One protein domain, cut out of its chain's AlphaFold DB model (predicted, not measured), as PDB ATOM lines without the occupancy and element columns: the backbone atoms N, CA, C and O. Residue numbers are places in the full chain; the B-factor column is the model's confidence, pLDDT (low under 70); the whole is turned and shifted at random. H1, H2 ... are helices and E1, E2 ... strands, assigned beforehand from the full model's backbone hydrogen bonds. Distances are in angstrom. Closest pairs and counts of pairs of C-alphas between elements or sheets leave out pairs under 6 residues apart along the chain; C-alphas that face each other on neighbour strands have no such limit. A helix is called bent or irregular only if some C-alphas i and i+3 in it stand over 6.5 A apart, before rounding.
ATOM      1  N   GLU A   2     157.001 151.465 154.932       85.69
ATOM      2  CA  GLU A   2     156.511 151.975 156.228       85.69
ATOM      3  C   GLU A   2     156.564 150.954 157.378       85.69
ATOM      4  O   GLU A   2     156.829 151.319 158.518       85.69
ATOM      5  N   GLN A   3     156.387 149.663 157.079       88.62
ATOM      6  CA  GLN A   3     156.454 148.594 158.081       88.62
ATOM      7  C   GLN A   3     157.814 148.532 158.798       88.62
ATOM      8  O   GLN A   3     157.843 148.288 159.999       88.62
ATOM      9  N   TYR A   4     158.921 148.819 158.101       87.19
ATOM     10  CA  TYR A   4     160.266 148.773 158.685       87.19
ATOM     11  C   TYR A   4     160.457 149.818 159.789       87.19
ATOM     12  O   TYR A   4     161.022 149.507 160.831       87.19
ATOM     13  N   TYR A   5     159.912 151.025 159.607       83.94
ATOM     14  CA  TYR A   5     160.000 152.102 160.600       83.94
ATOM     15  C   TYR A   5     159.223 151.808 161.887       83.94
ATOM     16  O   TYR A   5     159.466 152.446 162.908       83.94
ATOM     17  N   ARG A   6     158.294 150.843 161.852       87.62
ATOM     18  CA  ARG A   6     157.454 150.464 162.994       87.62
ATOM     19  C   ARG A   6     158.012 149.282 163.792       87.62
ATOM     20  O   ARG A   6     157.501 149.024 164.874       87.62
ATOM     21  N   LEU A   7     159.036 148.570 163.310       88.38
ATOM     22  CA  LEU A   7     159.518 147.337 163.955       88.38
ATOM     23  C   LEU A   7     160.044 147.568 165.382       88.38
ATOM     24  O   LEU A   7     159.653 146.843 166.289       88.38
ATOM     25  N   PHE A   8     160.865 148.600 165.585       88.62
ATOM     26  CA  PHE A   8     161.519 148.886 166.876       88.62
ATOM     27  C   PHE A   8     160.860 150.021 167.672       88.62
ATOM     28  O   PHE A   8     161.233 150.307 168.805       88.62
ATOM     29  N   SER A   9     159.872 150.690 167.078       86.56
ATOM     30  CA  SER A   9     159.206 151.863 167.651       86.56
ATOM     31  C   SER A   9     157.765 151.584 168.068       86.56
ATOM     32  O   SER A   9     157.090 152.495 168.540       86.56
ATOM     33  N   SER A  10     157.270 150.351 167.908       91.94
ATOM     34  CA  SER A  10     155.876 150.024 168.201       91.94
ATOM     35  C   SER A  10     155.677 149.177 169.457       91.94
ATOM     36  O   SER A  10     156.561 148.454 169.931       91.94
ATOM     37  N   TYR A  11     154.491 149.340 170.035       95.12
ATOM     38  CA  TYR A  11     154.016 148.600 171.193       95.12
ATOM     39  C   TYR A  11     152.499 148.431 171.109       95.12
ATOM     40  O   TYR A  11     151.778 149.352 170.716       95.12
ATOM     41  N   ARG A  12     151.992 147.258 171.492       96.44
ATOM     42  CA  ARG A  12     150.555 146.982 171.562       96.44
ATOM     43  C   ARG A  12     150.049 147.212 172.981       96.44
ATOM     44  O   ARG A  12     150.124 146.329 173.830       96.44
ATOM     45  N   ARG A  13     149.469 148.379 173.239       96.00
ATOM     46  CA  ARG A  13     148.900 148.708 174.545       96.00
ATOM     47  C   ARG A  13     147.518 148.060 174.707       96.00
ATOM     48  O   ARG A  13     146.659 148.252 173.843       96.00
ATOM     49  N   PRO A  14     147.281 147.274 175.775       96.56
ATOM     50  CA  PRO A  14     145.988 146.640 175.997       96.56
ATOM     51  C   PRO A  14     144.932 147.676 176.389       96.56
ATOM     52  O   PRO A  14     145.218 148.586 177.168       96.56
ATOM     53  N   GLY A  15     143.706 147.511 175.894       94.50
ATOM     54  CA  GLY A  15     142.558 148.327 176.293       94.50
ATOM     55  C   GLY A  15     141.302 147.478 176.484       94.50
ATOM     56  O   GLY A  15     141.130 146.464 175.821       94.50
ATOM     57  N   VAL A  16     140.412 147.885 177.397       90.88
ATOM     58  CA  VAL A  16     139.251 147.065 177.818       90.88
ATOM     59  C   VAL A  16     138.267 146.765 176.680       90.88
ATOM     60  O   VAL A  16     137.598 145.740 176.713       90.88
ATOM     61  N   ALA A  17     138.148 147.654 175.693       91.44
ATOM     62  CA  ALA A  17     137.288 147.451 174.522       91.44
ATOM     63  C   ALA A  17     138.080 147.309 173.215       91.44
ATOM     64  O   ALA A  17     137.619 146.681 172.262       91.44
ATOM     65  N   LYS A  18     139.253 147.943 173.145       95.31
ATOM     66  CA  LYS A  18     140.099 147.978 171.958       95.31
ATOM     67  C   LYS A  18     141.539 148.242 172.376       95.31
ATOM     68  O   LYS A  18     141.794 149.176 173.132       95.31
ATOM     69  N   ASP A  19     142.454 147.454 171.827       96.69
ATOM     70  CA  ASP A  19     143.888 147.684 171.974       96.69
ATOM     71  C   ASP A  19     144.360 148.843 171.089       96.69
ATOM     72  O   ASP A  19     143.838 149.082 169.993       96.69
ATOM     73  N   GLU A  20     145.395 149.530 171.550       95.56
ATOM     74  CA  GLU A  20     146.032 150.634 170.846       95.56
ATOM     75  C   GLU A  20     147.416 150.209 170.350       95.56
ATOM     76  O   GLU A  20     148.200 149.607 171.084       95.56
ATOM     77  N   GLN A  21     147.732 150.526 169.094       93.75
ATOM     78  CA  GLN A  21     149.098 150.423 168.597       93.75
ATOM     79  C   GLN A  21     149.786 151.766 168.814       93.75
ATOM     80  O   GLN A  21     149.534 152.722 168.083       93.75
ATOM     81  N   VAL A  22     150.646 151.819 169.823       92.62
ATOM     82  CA  VAL A  22     151.446 152.999 170.141       92.62
ATOM     83  C   VAL A  22     152.677 152.996 169.245       92.62
ATOM     84  O   VAL A  22     153.329 151.962 169.074       92.62
ATOM     85  N   LEU A  23     152.969 154.151 168.648       88.69
ATOM     86  CA  LEU A  23     154.133 154.374 167.802       88.69
ATOM     87  C   LEU A  23     154.989 155.477 168.423       88.69
ATOM     88  O   LEU A  23     154.556 156.618 168.533       88.69
ATOM     89  N   ASN A  24     156.218 155.138 168.787       81.50
ATOM     90  CA  ASN A  24     157.214 156.069 169.300       81.50
ATOM     91  C   ASN A  24     158.055 156.605 168.131       81.50
ATOM     92  O   ASN A  24     159.251 156.334 168.056       81.50
ATOM     93  N   LEU A  25     157.406 157.270 167.167       73.50
ATOM     94  CA  LEU A  25     158.066 157.809 165.966       73.50
ATOM     95  C   LEU A  25     158.698 159.185 166.208       73.50
ATOM     96  O   LEU A  25     159.688 159.512 165.563       73.50
ATOM     97  N   ASP A  26     158.165 159.941 167.166       66.25
ATOM     98  CA  ASP A  26     158.621 161.291 167.515       66.25
ATOM     99  C   ASP A  26     159.678 161.266 168.633       66.25
ATOM    100  O   ASP A  26     159.649 162.098 169.540       66.25
ATOM    101  N   ARG A  27     160.575 160.270 168.629       64.56
ATOM    102  CA  ARG A  27     161.653 160.212 169.625       64.56
ATOM    103  C   ARG A  27     162.608 161.372 169.445       64.56
ATOM    104  O   ARG A  27     162.987 161.700 168.319       64.56
ATOM    105  N   ASP A  28     163.022 161.946 170.567       64.25
ATOM    106  CA  ASP A  28     164.126 162.886 170.553       64.25
ATOM    107  C   ASP A  28     165.388 162.119 170.104       64.25
ATOM    108  O   ASP A  28     165.646 161.033 170.625       64.25
ATOM    109  N   PRO A  29     166.186 162.615 169.142       61.34
ATOM    110  CA  PRO A  29     167.482 162.016 168.816       61.34
ATOM    111  C   PRO A  29     168.446 161.918 170.014       61.34
ATOM    112  O   PRO A  29     169.456 161.223 169.909       61.34
ATOM    113  N   PHE A  30     168.161 162.607 171.124       60.97
ATOM    114  CA  PHE A  30     168.890 162.501 172.388       60.97
ATOM    115  C   PHE A  30     168.274 161.508 173.391       60.97
ATOM    116  O   PHE A  30     168.861 161.304 174.458       60.97
ATOM    117  N   ASP A  31     167.126 160.893 173.087       66.88
ATOM    118  CA  ASP A  31     166.567 159.840 173.935       66.88
ATOM    119  C   ASP A  31     167.483 158.605 173.892       66.88
ATOM    120  O   ASP A  31     167.817 158.121 172.806       66.88
ATOM    121  N   PRO A  32     167.890 158.054 175.050       66.00
ATOM    122  CA  PRO A  32     168.756 156.885 175.082       66.00
ATOM    123  C   PRO A  32     168.052 155.679 174.452       66.00
ATOM    124  O   PRO A  32     166.938 155.314 174.837       66.00
ATOM    125  N   GLU A  33     168.717 155.026 173.498       83.75
ATOM    126  CA  GLU A  33     168.255 153.745 172.975       83.75
ATOM    127  C   GLU A  33     168.691 152.612 173.902       83.75
ATOM    128  O   GLU A  33     169.879 152.370 174.132       83.75
ATOM    129  N   TYR A  34     167.706 151.885 174.413       91.56
ATOM    130  CA  TYR A  34     167.921 150.741 175.281       91.56
ATOM    131  C   TYR A  34     167.037 149.569 174.867       91.56
ATOM    132  O   TYR A  34     165.977 149.702 174.238       91.56
ATOM    133  N   VAL A  35     167.486 148.384 175.253       94.06
ATOM    134  CA  VAL A  35     166.777 147.124 175.070       94.06
ATOM    135  C   VAL A  35     166.393 146.582 176.435       94.06
ATOM    136  O   VAL A  35     167.036 146.871 177.445       94.06
ATOM    137  N   ILE A  36     165.332 145.788 176.474       96.62
ATOM    138  CA  ILE A  36     164.958 145.088 177.700       96.62
ATOM    139  C   ILE A  36     165.450 143.652 177.595       96.62
ATOM    140  O   ILE A  36     165.182 142.965 176.613       96.62
ATOM    141  N   VAL A  37     166.154 143.183 178.614       97.25
ATOM    142  CA  VAL A  37     166.612 141.797 178.710       97.25
ATOM    143  C   VAL A  37     165.732 141.072 179.718       97.25
ATOM    144  O   VAL A  37     165.669 141.461 180.882       97.25
ATOM    145  N   ALA A  38     165.047 140.024 179.268       95.88
ATOM    146  CA  ALA A  38     164.264 139.131 180.108       95.88
ATOM    147  C   ALA A  38     165.106 137.900 180.471       95.88
ATOM    148  O   ALA A  38     165.503 137.129 179.593       95.88
ATOM    149  N   CYS A  39     165.396 137.709 181.756       94.06
ATOM    150  CA  CYS A  39     166.123 136.549 182.260       94.06
ATOM    151  C   CYS A  39     165.476 136.060 183.555       94.06
ATOM    152  O   CYS A  39     165.260 136.842 184.478       94.06
ATOM    153  N   ASN A  40     165.170 134.763 183.642       90.19
ATOM    154  CA  ASN A  40     164.531 134.154 184.816       90.19
ATOM    155  C   ASN A  40     163.238 134.871 185.264       90.19
ATOM    156  O   ASN A  40     163.010 135.016 186.464       90.19
ATOM    157  N   ASP A  41     162.403 135.300 184.311       91.00
ATOM    158  CA  ASP A  41     161.160 136.060 184.536       91.00
ATOM    159  C   ASP A  41     161.367 137.475 185.124       91.00
ATOM    160  O   ASP A  41     160.411 138.116 185.565       91.00
ATOM    161  N   GLN A  42     162.606 137.973 185.115       92.62
ATOM    162  CA  GLN A  42     162.986 139.321 185.539       92.62
ATOM    163  C   GLN A  42     163.387 140.161 184.323       92.62
ATOM    164  O   GLN A  42     163.927 139.631 183.353       92.62
ATOM    165  N   PHE A  43     163.142 141.469 184.385       95.50
ATOM    166  CA  PHE A  43     163.380 142.398 183.280       95.50
ATOM    167  C   PHE A  43     164.433 143.431 183.663       95.50
ATOM    168  O   PHE A  43     164.324 144.072 184.709       95.50
ATOM    169  N   TYR A  44     165.416 143.611 182.789       96.06
ATOM    170  CA  TYR A  44     166.547 144.512 182.978       96.06
ATOM    171  C   TYR A  44     166.634 145.493 181.818       96.06
ATOM    172  O   TYR A  44     166.388 145.117 180.673       96.06
ATOM    173  N   VAL A  45     167.011 146.734 182.108       95.38
ATOM    174  CA  VAL A  45     167.340 147.733 181.086       95.38
ATOM    175  C   VAL A  45     168.809 147.565 180.714       95.38
ATOM    176  O   VAL A  45     169.670 147.558 181.593       95.38
ATOM    177  N   LEU A  46     169.085 147.407 179.423       94.19
ATOM    178  CA  LEU A  46     170.429 147.427 178.859       94.19
ATOM    179  C   LEU A  46     170.490 148.582 177.868       94.19
ATOM    180  O   LEU A  46     169.875 148.523 176.802       94.19
ATOM    181  N   ASP A  47     171.225 149.628 178.225       90.12
ATOM    182  CA  ASP A  47     171.483 150.747 177.323       90.12
ATOM    183  C   ASP A  47     172.343 150.246 176.165       90.12
ATOM    184  O   ASP A  47     173.386 149.639 176.398       90.12
ATOM    185  N   ALA A  48     171.891 150.439 174.925       82.50
ATOM    186  CA  ALA A  48     172.605 149.990 173.727       82.50
ATOM    187  C   ALA A  48     173.614 151.038 173.224       82.50
ATOM    188  O   ALA A  48     174.518 150.713 172.450       82.50
ATOM    189  N   MET A  49     173.464 152.277 173.695       82.00
ATOM    190  CA  MET A  49     174.253 153.438 173.301       82.00
ATOM    191  C   MET A  49     175.083 153.946 174.478       82.00
ATOM    192  O   MET A  49     174.635 153.946 175.625       82.00
ATOM    193  N   PHE A  50     176.292 154.414 174.191       72.56
ATOM    194  CA  PHE A  50     177.187 155.044 175.149       72.56
ATOM    195  C   PHE A  50     177.481 156.489 174.730       72.56
ATOM    196  O   PHE A  50     177.911 156.752 173.608       72.56
ATOM    197  N   GLY A  51     177.289 157.439 175.648       69.31
ATOM    198  CA  GLY A  51     177.653 158.843 175.433       69.31
ATOM    199  C   GLY A  51     176.913 159.505 174.263       69.31
ATOM    200  O   GLY A  51     175.690 159.453 174.186       69.31
ATOM    201  N   CYS A  52     177.663 160.163 173.373       62.66
ATOM    202  CA  CYS A  52     177.160 160.973 172.257       62.66
ATOM    203  C   CYS A  52     176.707 160.128 171.051       62.66
ATOM    204  O   CYS A  52     177.065 160.445 169.918       62.66
ATOM    205  N   ASN A  53     175.907 159.089 171.294       67.50
ATOM    206  CA  ASN A  53     175.336 158.208 170.274       67.50
ATOM    207  C   ASN A  53     176.281 157.147 169.659       67.50
ATOM    208  O   ASN A  53     176.055 156.707 168.532       67.50
ATOM    209  N   ASP A  54     177.299 156.683 170.389       80.25
ATOM    210  CA  ASP A  54     178.109 155.544 169.937       80.25
ATOM    211  C   ASP A  54     177.491 154.213 170.391       80.25
ATOM    212  O   ASP A  54     177.119 154.048 171.553       80.25
ATOM    213  N   LEU A  55     177.408 153.240 169.480       82.94
ATOM    214  CA  LEU A  55     176.958 151.886 169.807       82.94
ATOM    215  C   LEU A  55     177.955 151.197 170.741       82.94
ATOM    216  O   LEU A  55     179.173 151.292 170.565       82.94
ATOM    217  N   LEU A  56     177.435 150.437 171.703       87.19
ATOM    218  CA  LEU A  56     178.278 149.591 172.534       87.19
ATOM    219  C   LEU A  56     179.014 148.532 171.714       87.19
ATOM    220  O   LEU A  56     178.482 147.941 170.773       87.19
ATOM    221  N   THR A  57     180.242 148.237 172.137       91.19
ATOM    222  CA  THR A  57     181.009 147.123 171.585       91.19
ATOM    223  C   THR A  57     180.395 145.787 171.993       91.19
ATOM    224  O   THR A  57     179.771 145.659 173.050       91.19
ATOM    225  N   GLU A  58     180.626 144.755 171.181       92.12
ATOM    226  CA  GLU A  58     180.186 143.387 171.476       92.12
ATOM    227  C   GLU A  58     180.670 142.915 172.857       92.12
ATOM    228  O   GLU A  58     179.894 142.361 173.633       92.12
ATOM    229  N   GLU A  59     181.925 143.206 173.206       93.50
ATOM    230  CA  GLU A  59     182.502 142.860 174.510       93.50
ATOM    231  C   GLU A  59     181.775 143.550 175.673       93.50
ATOM    232  O   GLU A  59     181.548 142.935 176.720       93.50
ATOM    233  N   ALA A  60     181.371 144.812 175.494       91.50
ATOM    234  CA  ALA A  60     180.619 145.552 176.500       91.50
ATOM    235  C   ALA A  60     179.202 144.987 176.663       91.50
ATOM    236  O   ALA A  60     178.758 144.779 177.795       91.50
ATOM    237  N   ILE A  61     178.520 144.677 175.553       93.06
ATOM    238  CA  ILE A  61     177.197 144.035 175.563       93.06
ATOM    239  C   ILE A  61     177.283 142.672 176.256       93.06
ATOM    240  O   ILE A  61     176.516 142.400 177.179       93.06
ATOM    241  N   TYR A  62     178.257 141.837 175.885       95.06
ATOM    242  CA  TYR A  62     178.490 140.540 176.520       95.06
ATOM    243  C   TYR A  62     178.756 140.679 178.026       95.06
ATOM    244  O   TYR A  62     178.192 139.943 178.838       95.06
ATOM    245  N   GLY A  63     179.575 141.659 178.419       95.25
ATOM    246  CA  GLY A  63     179.847 141.969 179.819       95.25
ATOM    247  C   GLY A  63     178.583 142.337 180.603       95.25
ATOM    248  O   GLY A  63     178.405 141.859 181.725       95.25
ATOM    249  N   GLN A  64     177.691 143.141 180.015       94.38
ATOM    250  CA  GLN A  64     176.405 143.496 180.620       94.38
ATOM    251  C   GLN A  64     175.461 142.295 180.717       94.38
ATOM    252  O   GLN A  64     174.939 142.023 181.797       94.38
ATOM    253  N   LEU A  65     175.312 141.512 179.645       95.62
ATOM    254  CA  LEU A  65     174.488 140.298 179.650       95.62
ATOM    255  C   LEU A  65     174.961 139.299 180.710       95.62
ATOM    256  O   LEU A  65     174.151 138.740 181.445       95.62
ATOM    257  N   ARG A  66     176.277 139.116 180.861       96.06
ATOM    258  CA  ARG A  66     176.842 138.237 181.891       96.06
ATOM    259  C   ARG A  66     176.523 138.721 183.309       96.06
ATOM    260  O   ARG A  66     176.288 137.891 184.185       96.06
ATOM    261  N   ARG A  67     176.513 140.039 183.544       95.38
ATOM    262  CA  ARG A  67     176.092 140.618 184.833       95.38
ATOM    263  C   ARG A  67     174.612 140.354 185.090       95.38
ATOM    264  O   ARG A  67     174.294 139.888 186.174       95.38
ATOM    265  N   ILE A  68     173.757 140.561 184.087       95.44
ATOM    266  CA  ILE A  68     172.313 140.297 184.175       95.44
ATOM    267  C   ILE A  68     172.043 138.827 184.514       95.44
ATOM    268  O   ILE A  68     171.284 138.538 185.429       95.44
ATOM    269  N   VAL A  69     172.698 137.883 183.828       94.44
ATOM    270  CA  VAL A  69     172.530 136.444 184.104       94.44
ATOM    271  C   VAL A  69     172.967 136.089 185.525       94.44
ATOM    272  O   VAL A  69     172.303 135.297 186.195       94.44
ATOM    273  N   LYS A  70     174.081 136.666 185.991       94.00
ATOM    274  CA  LYS A  70     174.577 136.444 187.351       94.00
ATOM    275  C   LYS A  70     173.582 136.972 188.391       94.00
ATOM    276  O   LYS A  70     173.195 136.214 189.274       94.00
ATOM    277  N   ASP A  71     173.139 138.217 188.239       92.94
ATOM    278  CA  ASP A  71     172.192 138.875 189.146       92.94
ATOM    279  C   ASP A  71     170.839 138.148 189.183       92.94
ATOM    280  O   ASP A  71     170.348 137.769 190.245       92.94
ATOM    281  N   ALA A  72     170.292 137.807 188.012       90.25
ATOM    282  CA  ALA A  72     169.048 137.055 187.901       90.25
ATOM    283  C   ALA A  72     169.142 135.652 188.527       90.25
ATOM    284  O   ALA A  72     168.131 135.111 188.988       90.25
ATOM    285  N   GLY A  73     170.328 135.036 188.518       88.06
ATOM    286  CA  GLY A  73     170.605 133.756 189.168       88.06
ATOM    287  C   GLY A  73     170.702 133.868 190.691       88.06
ATOM    288  O   GLY A  73     170.081 133.074 191.396       88.06
ATOM    289  N   GLU A  74     171.431 134.866 191.192       87.94
ATOM    290  CA  GLU A  74     171.581 135.151 192.627       87.94
ATOM    291  C   GLU A  74     170.230 135.516 193.253       87.94
ATOM    292  O   GLU A  74     169.793 134.855 194.198       87.94
ATOM    293  N   CYS A  75     169.487 136.440 192.635       83.00
ATOM    294  CA  CYS A  75     168.131 136.792 193.046       83.00
ATOM    295  C   CYS A  75     167.212 135.565 193.091       83.00
ATOM    296  O   CYS A  75     166.456 135.404 194.046       83.00
ATOM    297  N   ALA A  76     167.271 134.670 192.096       78.94
ATOM    298  CA  ALA A  76     166.451 133.455 192.078       78.94
ATOM    299  C   ALA A  76     166.829 132.454 193.187       78.94
ATOM    300  O   ALA A  76     165.950 131.780 193.722       78.94
ATOM    301  N   ALA A  77     168.114 132.359 193.541       78.56
ATOM    302  CA  ALA A  77     168.597 131.478 194.601       78.56
ATOM    303  C   ALA A  77     168.239 132.006 196.001       78.56
ATOM    304  O   ALA A  77     167.763 131.247 196.846       78.56
ATOM    305  N   GLU A  78     168.413 133.307 196.242       75.25
ATOM    306  CA  GLU A  78     168.069 133.957 197.515       75.25
ATOM    307  C   GLU A  78     166.561 133.948 197.775       75.25
ATOM    308  O   GLU A  78     166.093 133.758 198.900       75.25
ATOM    309  N   SER A  79     165.783 134.098 196.707       65.94
ATOM    310  CA  SER A  79     164.329 134.124 196.755       65.94
ATOM    311  C   SER A  79     163.685 132.736 196.651       65.94
ATOM    312  O   SER A  79     162.490 132.643 196.383       65.94
ATOM    313  N   ALA A  80     164.412 131.651 196.953       62.94
ATOM    314  CA  ALA A  80     163.870 130.284 196.970       62.94
ATOM    315  C   ALA A  80     162.581 130.142 197.815       62.94
ATOM    316  O   ALA A  80     161.715 129.330 197.495       62.94
ATOM    317  N   ASN A  81     162.411 130.974 198.852       60.22
ATOM    318  CA  ASN A  81     161.187 131.030 199.662       60.22
ATOM    319  C   ASN A  81     160.088 131.958 199.102       60.22
ATOM    320  O   ASN A  81     158.932 131.847 199.508       60.22
ATOM    321  N   ARG A  82     160.419 132.891 198.201       69.19
ATOM    322  CA  ARG A  82     159.478 133.837 197.580       69.19
ATOM    323  C   ARG A  82     159.977 134.275 196.192       69.19
ATOM    324  O   ARG A  82     160.508 135.379 196.085       69.19
ATOM    325  N   PRO A  83     159.793 133.458 195.141       71.44
ATOM    326  CA  PRO A  83     160.321 133.761 193.814       71.44
ATOM    327  C   PRO A  83     159.779 135.098 193.278       71.44
ATOM    328  O   PRO A  83     158.672 135.508 193.662       71.44
ATOM    329  N   PRO A  84     160.525 135.781 192.388       74.31
ATOM    330  CA  PRO A  84     160.085 137.040 191.804       74.31
ATOM    331  C   PRO A  84     158.737 136.872 191.083       74.31
ATOM    332  O   PRO A  84     158.449 135.811 190.515       74.31
ATOM    333  N   PRO A  85     157.877 137.906 191.109       84.81
ATOM    334  CA  PRO A  85     156.584 137.851 190.452       84.81
ATOM    335  C   PRO A  85     156.770 137.729 188.939       84.81
ATOM    336  O   PRO A  85     157.473 138.507 188.303       84.81
ATOM    337  N   ARG A  86     156.080 136.754 188.357       89.50
ATOM    338  CA  ARG A  86     156.230 136.364 186.955       89.50
ATOM    339  C   ARG A  86     155.335 137.215 186.060       89.50
ATOM    340  O   ARG A  86     154.347 136.728 185.521       89.50
ATOM    341  N   LEU A  87     155.636 138.509 185.972       91.56
ATOM    342  CA  LEU A  87     154.743 139.516 185.382       91.56
ATOM    343  C   LEU A  87     154.499 139.322 183.881       91.56
ATOM    344  O   LEU A  87     153.391 139.577 183.413       91.56
ATOM    345  N   GLY A  88     155.490 138.821 183.140       92.12
ATOM    346  CA  GLY A  88     155.385 138.634 181.692       92.12
ATOM    347  C   GLY A  88     154.229 137.723 181.269       92.12
ATOM    348  O   GLY A  88     153.601 137.959 180.237       92.12
ATOM    349  N   VAL A  89     153.848 136.749 182.108       93.88
ATOM    350  CA  VAL A  89     152.720 135.842 181.827       93.88
ATOM    351  C   VAL A  89     151.385 136.578 181.710       93.88
ATOM    352  O   VAL A  89     150.495 136.119 181.005       93.88
ATOM    353  N   LEU A  90     151.226 137.731 182.364       95.06
ATOM    354  CA  LEU A  90     149.978 138.494 182.311       95.06
ATOM    355  C   LEU A  90     149.691 139.000 180.894       95.06
ATOM    356  O   LEU A  90     148.533 139.095 180.494       95.06
ATOM    357  N   THR A  91     150.742 139.239 180.105       95.75
ATOM    358  CA  THR A  91     150.620 139.697 178.715       95.75
ATOM    359  C   THR A  91     150.069 138.622 177.768       95.75
ATOM    360  O   THR A  91     149.618 138.957 176.673       95.75
ATOM    361  N   SER A  92     150.039 137.344 178.184       94.75
ATOM    362  CA  SER A  92     149.425 136.245 177.416       94.75
ATOM    363  C   SER A  92     147.946 136.009 177.742       94.75
ATOM    364  O   SER A  92     147.292 135.194 177.087       94.75
ATOM    365  N   MET A  93     147.395 136.706 178.742       94.75
ATOM    366  CA  MET A  93     145.985 136.590 179.111       94.75
ATOM    367  C   MET A  93     145.059 137.165 178.028       94.75
ATOM    368  O   MET A  93     145.471 137.912 177.137       94.75
ATOM    369  N   GLN A  94     143.762 136.863 178.143       96.12
ATOM    370  CA  GLN A  94     142.729 137.536 177.353       96.12
ATOM    371  C   GLN A  94     142.862 139.061 177.489       96.12
ATOM    372  O   GLN A  94     143.055 139.576 178.591       96.12
ATOM    373  N   ARG A  95     142.725 139.779 176.368       96.25
ATOM    374  CA  ARG A  95     143.057 141.210 176.258       96.25
ATOM    375  C   ARG A  95     142.328 142.089 177.273       96.25
ATOM    376  O   ARG A  95     142.985 142.873 177.948       96.25
ATOM    377  N   ASP A  96     141.031 141.879 177.484       95.69
ATOM    378  CA  ASP A  96     140.248 142.663 178.454       95.69
ATOM    379  C   ASP A  96     140.718 142.441 179.901       95.69
ATOM    380  O   ASP A  96     140.721 143.367 180.715       95.69
ATOM    381  N   LEU A  97     141.126 141.209 180.234       96.56
ATOM    382  CA  LEU A  97     141.664 140.873 181.554       96.56
ATOM    383  C   LEU A  97     143.051 141.480 181.739       96.56
ATOM    384  O   LEU A  97     143.332 142.046 182.795       96.56
ATOM    385  N   TRP A  98     143.894 141.400 180.707       96.94
ATOM    386  CA  TRP A  98     145.210 142.021 180.728       96.94
ATOM    387  C   TRP A  98     145.112 143.546 180.840       96.94
ATOM    388  O   TRP A  98     145.821 144.130 181.651       96.94
ATOM    389  N   ALA A  99     144.184 144.193 180.132       96.94
ATOM    390  CA  ALA A  99     143.949 145.633 180.245       96.94
ATOM    391  C   ALA A  99     143.656 146.050 181.696       96.94
ATOM    392  O   ALA A  99     144.333 146.922 182.240       96.94
ATOM    393  N   ARG A 100     142.725 145.355 182.366       96.94
ATOM    394  CA  ARG A 100     142.389 145.610 183.780       96.94
ATOM    395  C   ARG A 100     143.558 145.317 184.724       96.94
ATOM    396  O   ARG A 100     143.803 146.074 185.660       96.94
ATOM    397  N   ALA A 101     144.292 144.229 184.488       96.06
ATOM    398  CA  ALA A 101     145.463 143.880 185.291       96.06
ATOM    399  C   ALA A 101     146.590 144.914 185.130       96.06
ATOM    400  O   ALA A 101     147.195 145.313 186.123       96.06
ATOM    401  N   ARG A 102     146.836 145.404 183.908       95.75
ATOM    402  CA  ARG A 102     147.814 146.462 183.624       95.75
ATOM    403  C   ARG A 102     147.422 147.779 184.288       95.75
ATOM    404  O   ARG A 102     148.289 148.425 184.870       95.75
ATOM    405  N   GLU A 103     146.146 148.163 184.239       95.75
ATOM    406  CA  GLU A 103     145.638 149.344 184.953       95.75
ATOM    407  C   GLU A 103     145.889 149.237 186.458       95.75
ATOM    408  O   GLU A 103     146.378 150.186 187.066       95.75
ATOM    409  N   HIS A 104     145.630 148.068 187.050       96.19
ATOM    410  CA  HIS A 104     145.916 147.831 188.462       96.19
ATOM    411  C   HIS A 104     147.419 147.909 188.774       96.19
ATOM    412  O   HIS A 104     147.811 148.574 189.731       96.19
ATOM    413  N   LEU A 105     148.276 147.300 187.945       94.69
ATOM    414  CA  LEU A 105     149.733 147.384 188.103       94.69
ATOM    415  C   LEU A 105     150.237 148.831 188.033       94.69
ATOM    416  O   LEU A 105     151.098 149.208 188.826       94.69
ATOM    417  N   ALA A 106     149.678 149.639 187.129       95.06
ATOM    418  CA  ALA A 106     150.057 151.034 186.913       95.06
ATOM    419  C   ALA A 106     149.615 151.995 188.037       95.06
ATOM    420  O   ALA A 106     150.016 153.160 188.021       95.06
ATOM    421  N   GLN A 107     148.827 151.534 189.019       96.38
ATOM    422  CA  GLN A 107     148.500 152.319 190.221       96.38
ATOM    423  C   GLN A 107     149.734 152.572 191.096       96.38
ATOM    424  O   GLN A 107     149.784 153.564 191.818       96.38
ATOM    425  N   ASN A 108     150.737 151.692 191.031       96.69
ATOM    426  CA  ASN A 108     152.023 151.894 191.685       96.69
ATOM    427  C   ASN A 108     152.970 152.678 190.759       96.69
ATOM    428  O   ASN A 108     153.176 152.293 189.608       96.69
ATOM    429  N   GLU A 109     153.572 153.755 191.267       95.88
ATOM    430  CA  GLU A 109     154.421 154.649 190.468       95.88
ATOM    431  C   GLU A 109     155.662 153.953 189.898       95.88
ATOM    432  O   GLU A 109     155.989 154.161 188.729       95.88
ATOM    433  N   THR A 110     156.303 153.078 190.676       95.44
ATOM    434  CA  THR A 110     157.463 152.290 190.236       95.44
ATOM    435  C   THR A 110     157.083 151.344 189.103       95.44
ATOM    436  O   THR A 110     157.764 151.280 188.084       95.44
ATOM    437  N   ASN A 111     155.955 150.645 189.236       95.31
ATOM    438  CA  ASN A 111     155.464 149.762 188.178       95.31
ATOM    439  C   ASN A 111     155.101 150.548 186.920       95.31
ATOM    440  O   ASN A 111     155.395 150.100 185.818       95.31
ATOM    441  N   ARG A 112     154.477 151.720 187.071       95.94
ATOM    442  CA  ARG A 112     154.140 152.593 185.946       95.94
ATOM    443  C   ARG A 112     155.393 153.042 185.192       95.94
ATOM    444  O   ARG A 112     155.391 152.980 183.968       95.94
ATOM    445  N   ALA A 113     156.448 153.434 185.906       95.38
ATOM    446  CA  ALA A 113     157.736 153.776 185.304       95.38
ATOM    447  C   ALA A 113     158.361 152.572 184.577       95.38
ATOM    448  O   ALA A 113     158.772 152.692 183.428       95.38
ATOM    449  N   ASN A 114     158.341 151.384 185.189       95.12
ATOM    450  CA  ASN A 114     158.851 150.161 184.560       95.12
ATOM    451  C   ASN A 114     158.049 149.750 183.311       95.12
ATOM    452  O   ASN A 114     158.626 149.305 182.323       95.12
ATOM    453  N   LEU A 115     156.722 149.912 183.326       95.50
ATOM    454  CA  LEU A 115     155.865 149.660 182.163       95.50
ATOM    455  C   LEU A 115     156.160 150.640 181.020       95.50
ATOM    456  O   LEU A 115     156.185 150.218 179.867       95.50
ATOM    457  N   ASP A 116     156.400 151.918 181.331       93.75
ATOM    458  CA  ASP A 116     156.809 152.926 180.342       93.75
ATOM    459  C   ASP A 116     158.186 152.588 179.749       93.75
ATOM    460  O   ASP A 116     158.357 152.653 178.531       93.75
ATOM    461  N   LEU A 117     159.126 152.101 180.570       93.88
ATOM    462  CA  LEU A 117     160.423 151.623 180.086       93.88
ATOM    463  C   LEU A 117     160.271 150.472 179.082       93.88
ATOM    464  O   LEU A 117     160.875 150.519 178.013       93.88
ATOM    465  N   ILE A 118     159.444 149.462 179.377       94.75
ATOM    466  CA  ILE A 118     159.197 148.334 178.459       94.75
ATOM    467  C   ILE A 118     158.494 148.800 177.179       94.75
ATOM    468  O   ILE A 118     158.839 148.375 176.075       94.75
ATOM    469  N   GLU A 119     157.517 149.691 177.307       93.31
ATOM    470  CA  GLU A 119     156.786 150.237 176.169       93.31
ATOM    471  C   GLU A 119     157.722 150.993 175.208       93.31
ATOM    472  O   GLU A 119     157.657 150.802 173.987       93.31
ATOM    473  N   ARG A 120     158.665 151.761 175.762       90.94
ATOM    474  CA  ARG A 120     159.668 152.548 175.034       90.94
ATOM    475  C   ARG A 120     160.983 151.815 174.747       90.94
ATOM    476  O   ARG A 120     161.880 152.413 174.168       90.94
ATOM    477  N   SER A 121     161.148 150.538 175.062       92.62
ATOM    478  CA  SER A 121     162.364 149.823 174.634       92.62
ATOM    479  C   SER A 121     162.420 149.674 173.108       92.62
ATOM    480  O   SER A 121     161.398 149.831 172.436       92.62
ATOM    481  N   CYS A 122     163.579 149.377 172.523       90.88
ATOM    482  CA  CYS A 122     163.652 149.076 171.085       90.88
ATOM    483  C   CYS A 122     163.093 147.673 170.781       90.88
ATOM    484  O   CYS A 122     162.267 147.496 169.887       90.88
ATOM    485  N   PHE A 123     163.515 146.676 171.555       93.50
ATOM    486  CA  PHE A 123     163.066 145.282 171.476       93.50
ATOM    487  C   PHE A 123     163.391 144.551 172.783       93.50
ATOM    488  O   PHE A 123     164.025 145.123 173.684       93.50
ATOM    489  N   ILE A 124     162.946 143.297 172.899       96.12
ATOM    490  CA  ILE A 124     163.200 142.453 174.068       96.12
ATOM    491  C   ILE A 124     164.092 141.261 173.715       96.12
ATOM    492  O   ILE A 124     163.813 140.497 172.798       96.12
ATOM    493  N   VAL A 125     165.145 141.049 174.504       96.69
ATOM    494  CA  VAL A 125     165.999 139.857 174.422       96.69
ATOM    495  C   VAL A 125     165.616 138.889 175.529       96.69
ATOM    496  O   VAL A 125     165.787 139.192 176.706       96.69
ATOM    497  N   CYS A 126     165.123 137.707 175.165       96.12
ATOM    498  CA  CYS A 126     164.750 136.676 176.131       96.12
ATOM    499  C   CYS A 126     165.881 135.649 176.297       96.12
ATOM    500  O   CYS A 126     166.146 134.859 175.392       96.12
ATOM    501  N   LEU A 127     166.531 135.648 177.461       95.31
ATOM    502  CA  LEU A 127     167.516 134.643 177.864       95.31
ATOM    503  C   LEU A 127     166.789 133.470 178.527       95.31
ATOM    504  O   LEU A 127     166.554 133.462 179.737       95.31
ATOM    505  N   ASP A 128     166.372 132.518 177.699       92.50
ATOM    506  CA  ASP A 128     165.603 131.352 178.125       92.50
ATOM    507  C   ASP A 128     166.454 130.337 178.888       92.50
ATOM    508  O   ASP A 128     167.617 130.096 178.565       92.50
ATOM    509  N   LYS A 129     165.834 129.689 179.879       86.56
ATOM    510  CA  LYS A 129     166.435 128.538 180.552       86.56
ATOM    511  C   LYS A 129     166.360 127.320 179.646       86.56
ATOM    512  O   LYS A 129     165.360 127.128 178.939       86.56
ATOM    513  N   ASP A 130     167.362 126.455 179.760       79.44
ATOM    514  CA  ASP A 130     167.256 125.096 179.252       79.44
ATOM    515  C   ASP A 130     166.040 124.435 179.901       79.44
ATOM    516  O   ASP A 130     165.902 124.386 181.125       79.44
ATOM    517  N   SER A 131     165.119 123.946 179.076       63.50
ATOM    518  CA  SER A 131     164.030 123.115 179.577       63.50
ATOM    519  C   SER A 131     164.662 121.851 180.182       63.50
ATOM    520  O   SER A 131     165.543 121.242 179.576       63.50
ATOM    521  N   ASN A 132     164.276 121.438 181.389       59.22
ATOM    522  CA  ASN A 132     164.900 120.282 182.040       59.22
ATOM    523  C   ASN A 132     164.630 119.010 181.236       59.22
ATOM    524  O   ASN A 132     163.480 118.589 181.145       59.22
TER     525      ASN A 132
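What this domain is: This is residues 2 to 132 of the 176 residues of the protein "Carn_acyltransf domain-containing protein" of Macrostomum lignano (UniProt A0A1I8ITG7). A small sheet of three strands, in the order E4, E3, E5, lies between the long helix H2 over one face and the shorter H5 over the other. Away from H2, the strand hairpin E1 and E2 and the helical hairpin H3 and H4 make the far side, with the short H1 at the beginning; residues 77 to 82, of which 77 to 81 belong to H2, stick out. The 131 printed residues, 2 to 132, hold five named helices and five named strands in the order H1 E1 E2 E3 E4 H2 H3 H4 H5 E5, class mixed, helices and strands. The sheet is mixed. The whole is compact, with a radius of gyration of the C-alphas of 16.3 A and spans of 43 by 43 by 30 A.

How they stand to each other: Begin with H1, residues 2 to 6, where the C-alphas of Arg 6 and Leu 23 of E2, residues 20 to 23, are the closest at 7.0 A. E1, residues 10 to 13, forms an antiparallel hairpin with E2; look for N 13 and O 20, 2.8 A apart. E3, residues 34 to 39, and E4, residues 42 to 47, form the next hairpin, with N 37 and O 44 at 2.8 A. On the other side of E3, E5, residues 124 to 127, is parallel to it at 30 degrees, with N 125 and O 36 at 2.8 A. H2, residues 58 to 81, is on this sheet at a height of 9.0 A, over E4 and E3, and runs slantwise to the strands, at 37 degrees to E3 on the local plane; C-alphas Cys 39 and Ala 72 come closest to each other, at 6.4 A. H3, residues 87 to 92, only grazes the sheet with residues 87 to 88. It touches H4, residues 95 to 105, in a helical hairpin, at a shallow tilt of 20 degrees, opposite ways, closest at the C-alphas of Leu 90 and Trp 98, 6.1 A. H5, residues 109 to 119, is on the opposite face from H2, at a height of 11.2 A, across the strands at 68 degrees to E4 on the local plane. Every O i to N i+4 pair is within hydrogen-bond range in H4 and H5; H2 has 18 of 20, while H1 has 0 of 1 and H3 0 of 2, with 2 of 2 and 3 of 3 O i to N i+3 pairs.

Where its parts are: Find C-alpha 2 at (156.511, 151.975, 156.228), where H1 begins. H2 runs 36.2 A from C-alpha 58 at (180.186, 143.387, 171.476), and is irregular: C-alphas 78 and 81 are 7.8 A apart. E3 spans 15.9 A, E4 16.4 A, H4 14.9 A and H5 15.1 A. E5 ends at C-alpha 127, (167.516, 134.643, 177.864).

The domain as a whole: The C-alphas of Glu 2 and Asn 81, the two farthest apart, are 48.4 A apart. The printed part has no cut, and no link is long. Its mean pLDDT is 88.2; look for values under 70 at residues 26 to 32, 51 to 53, 79 to 82 and 131 to 132.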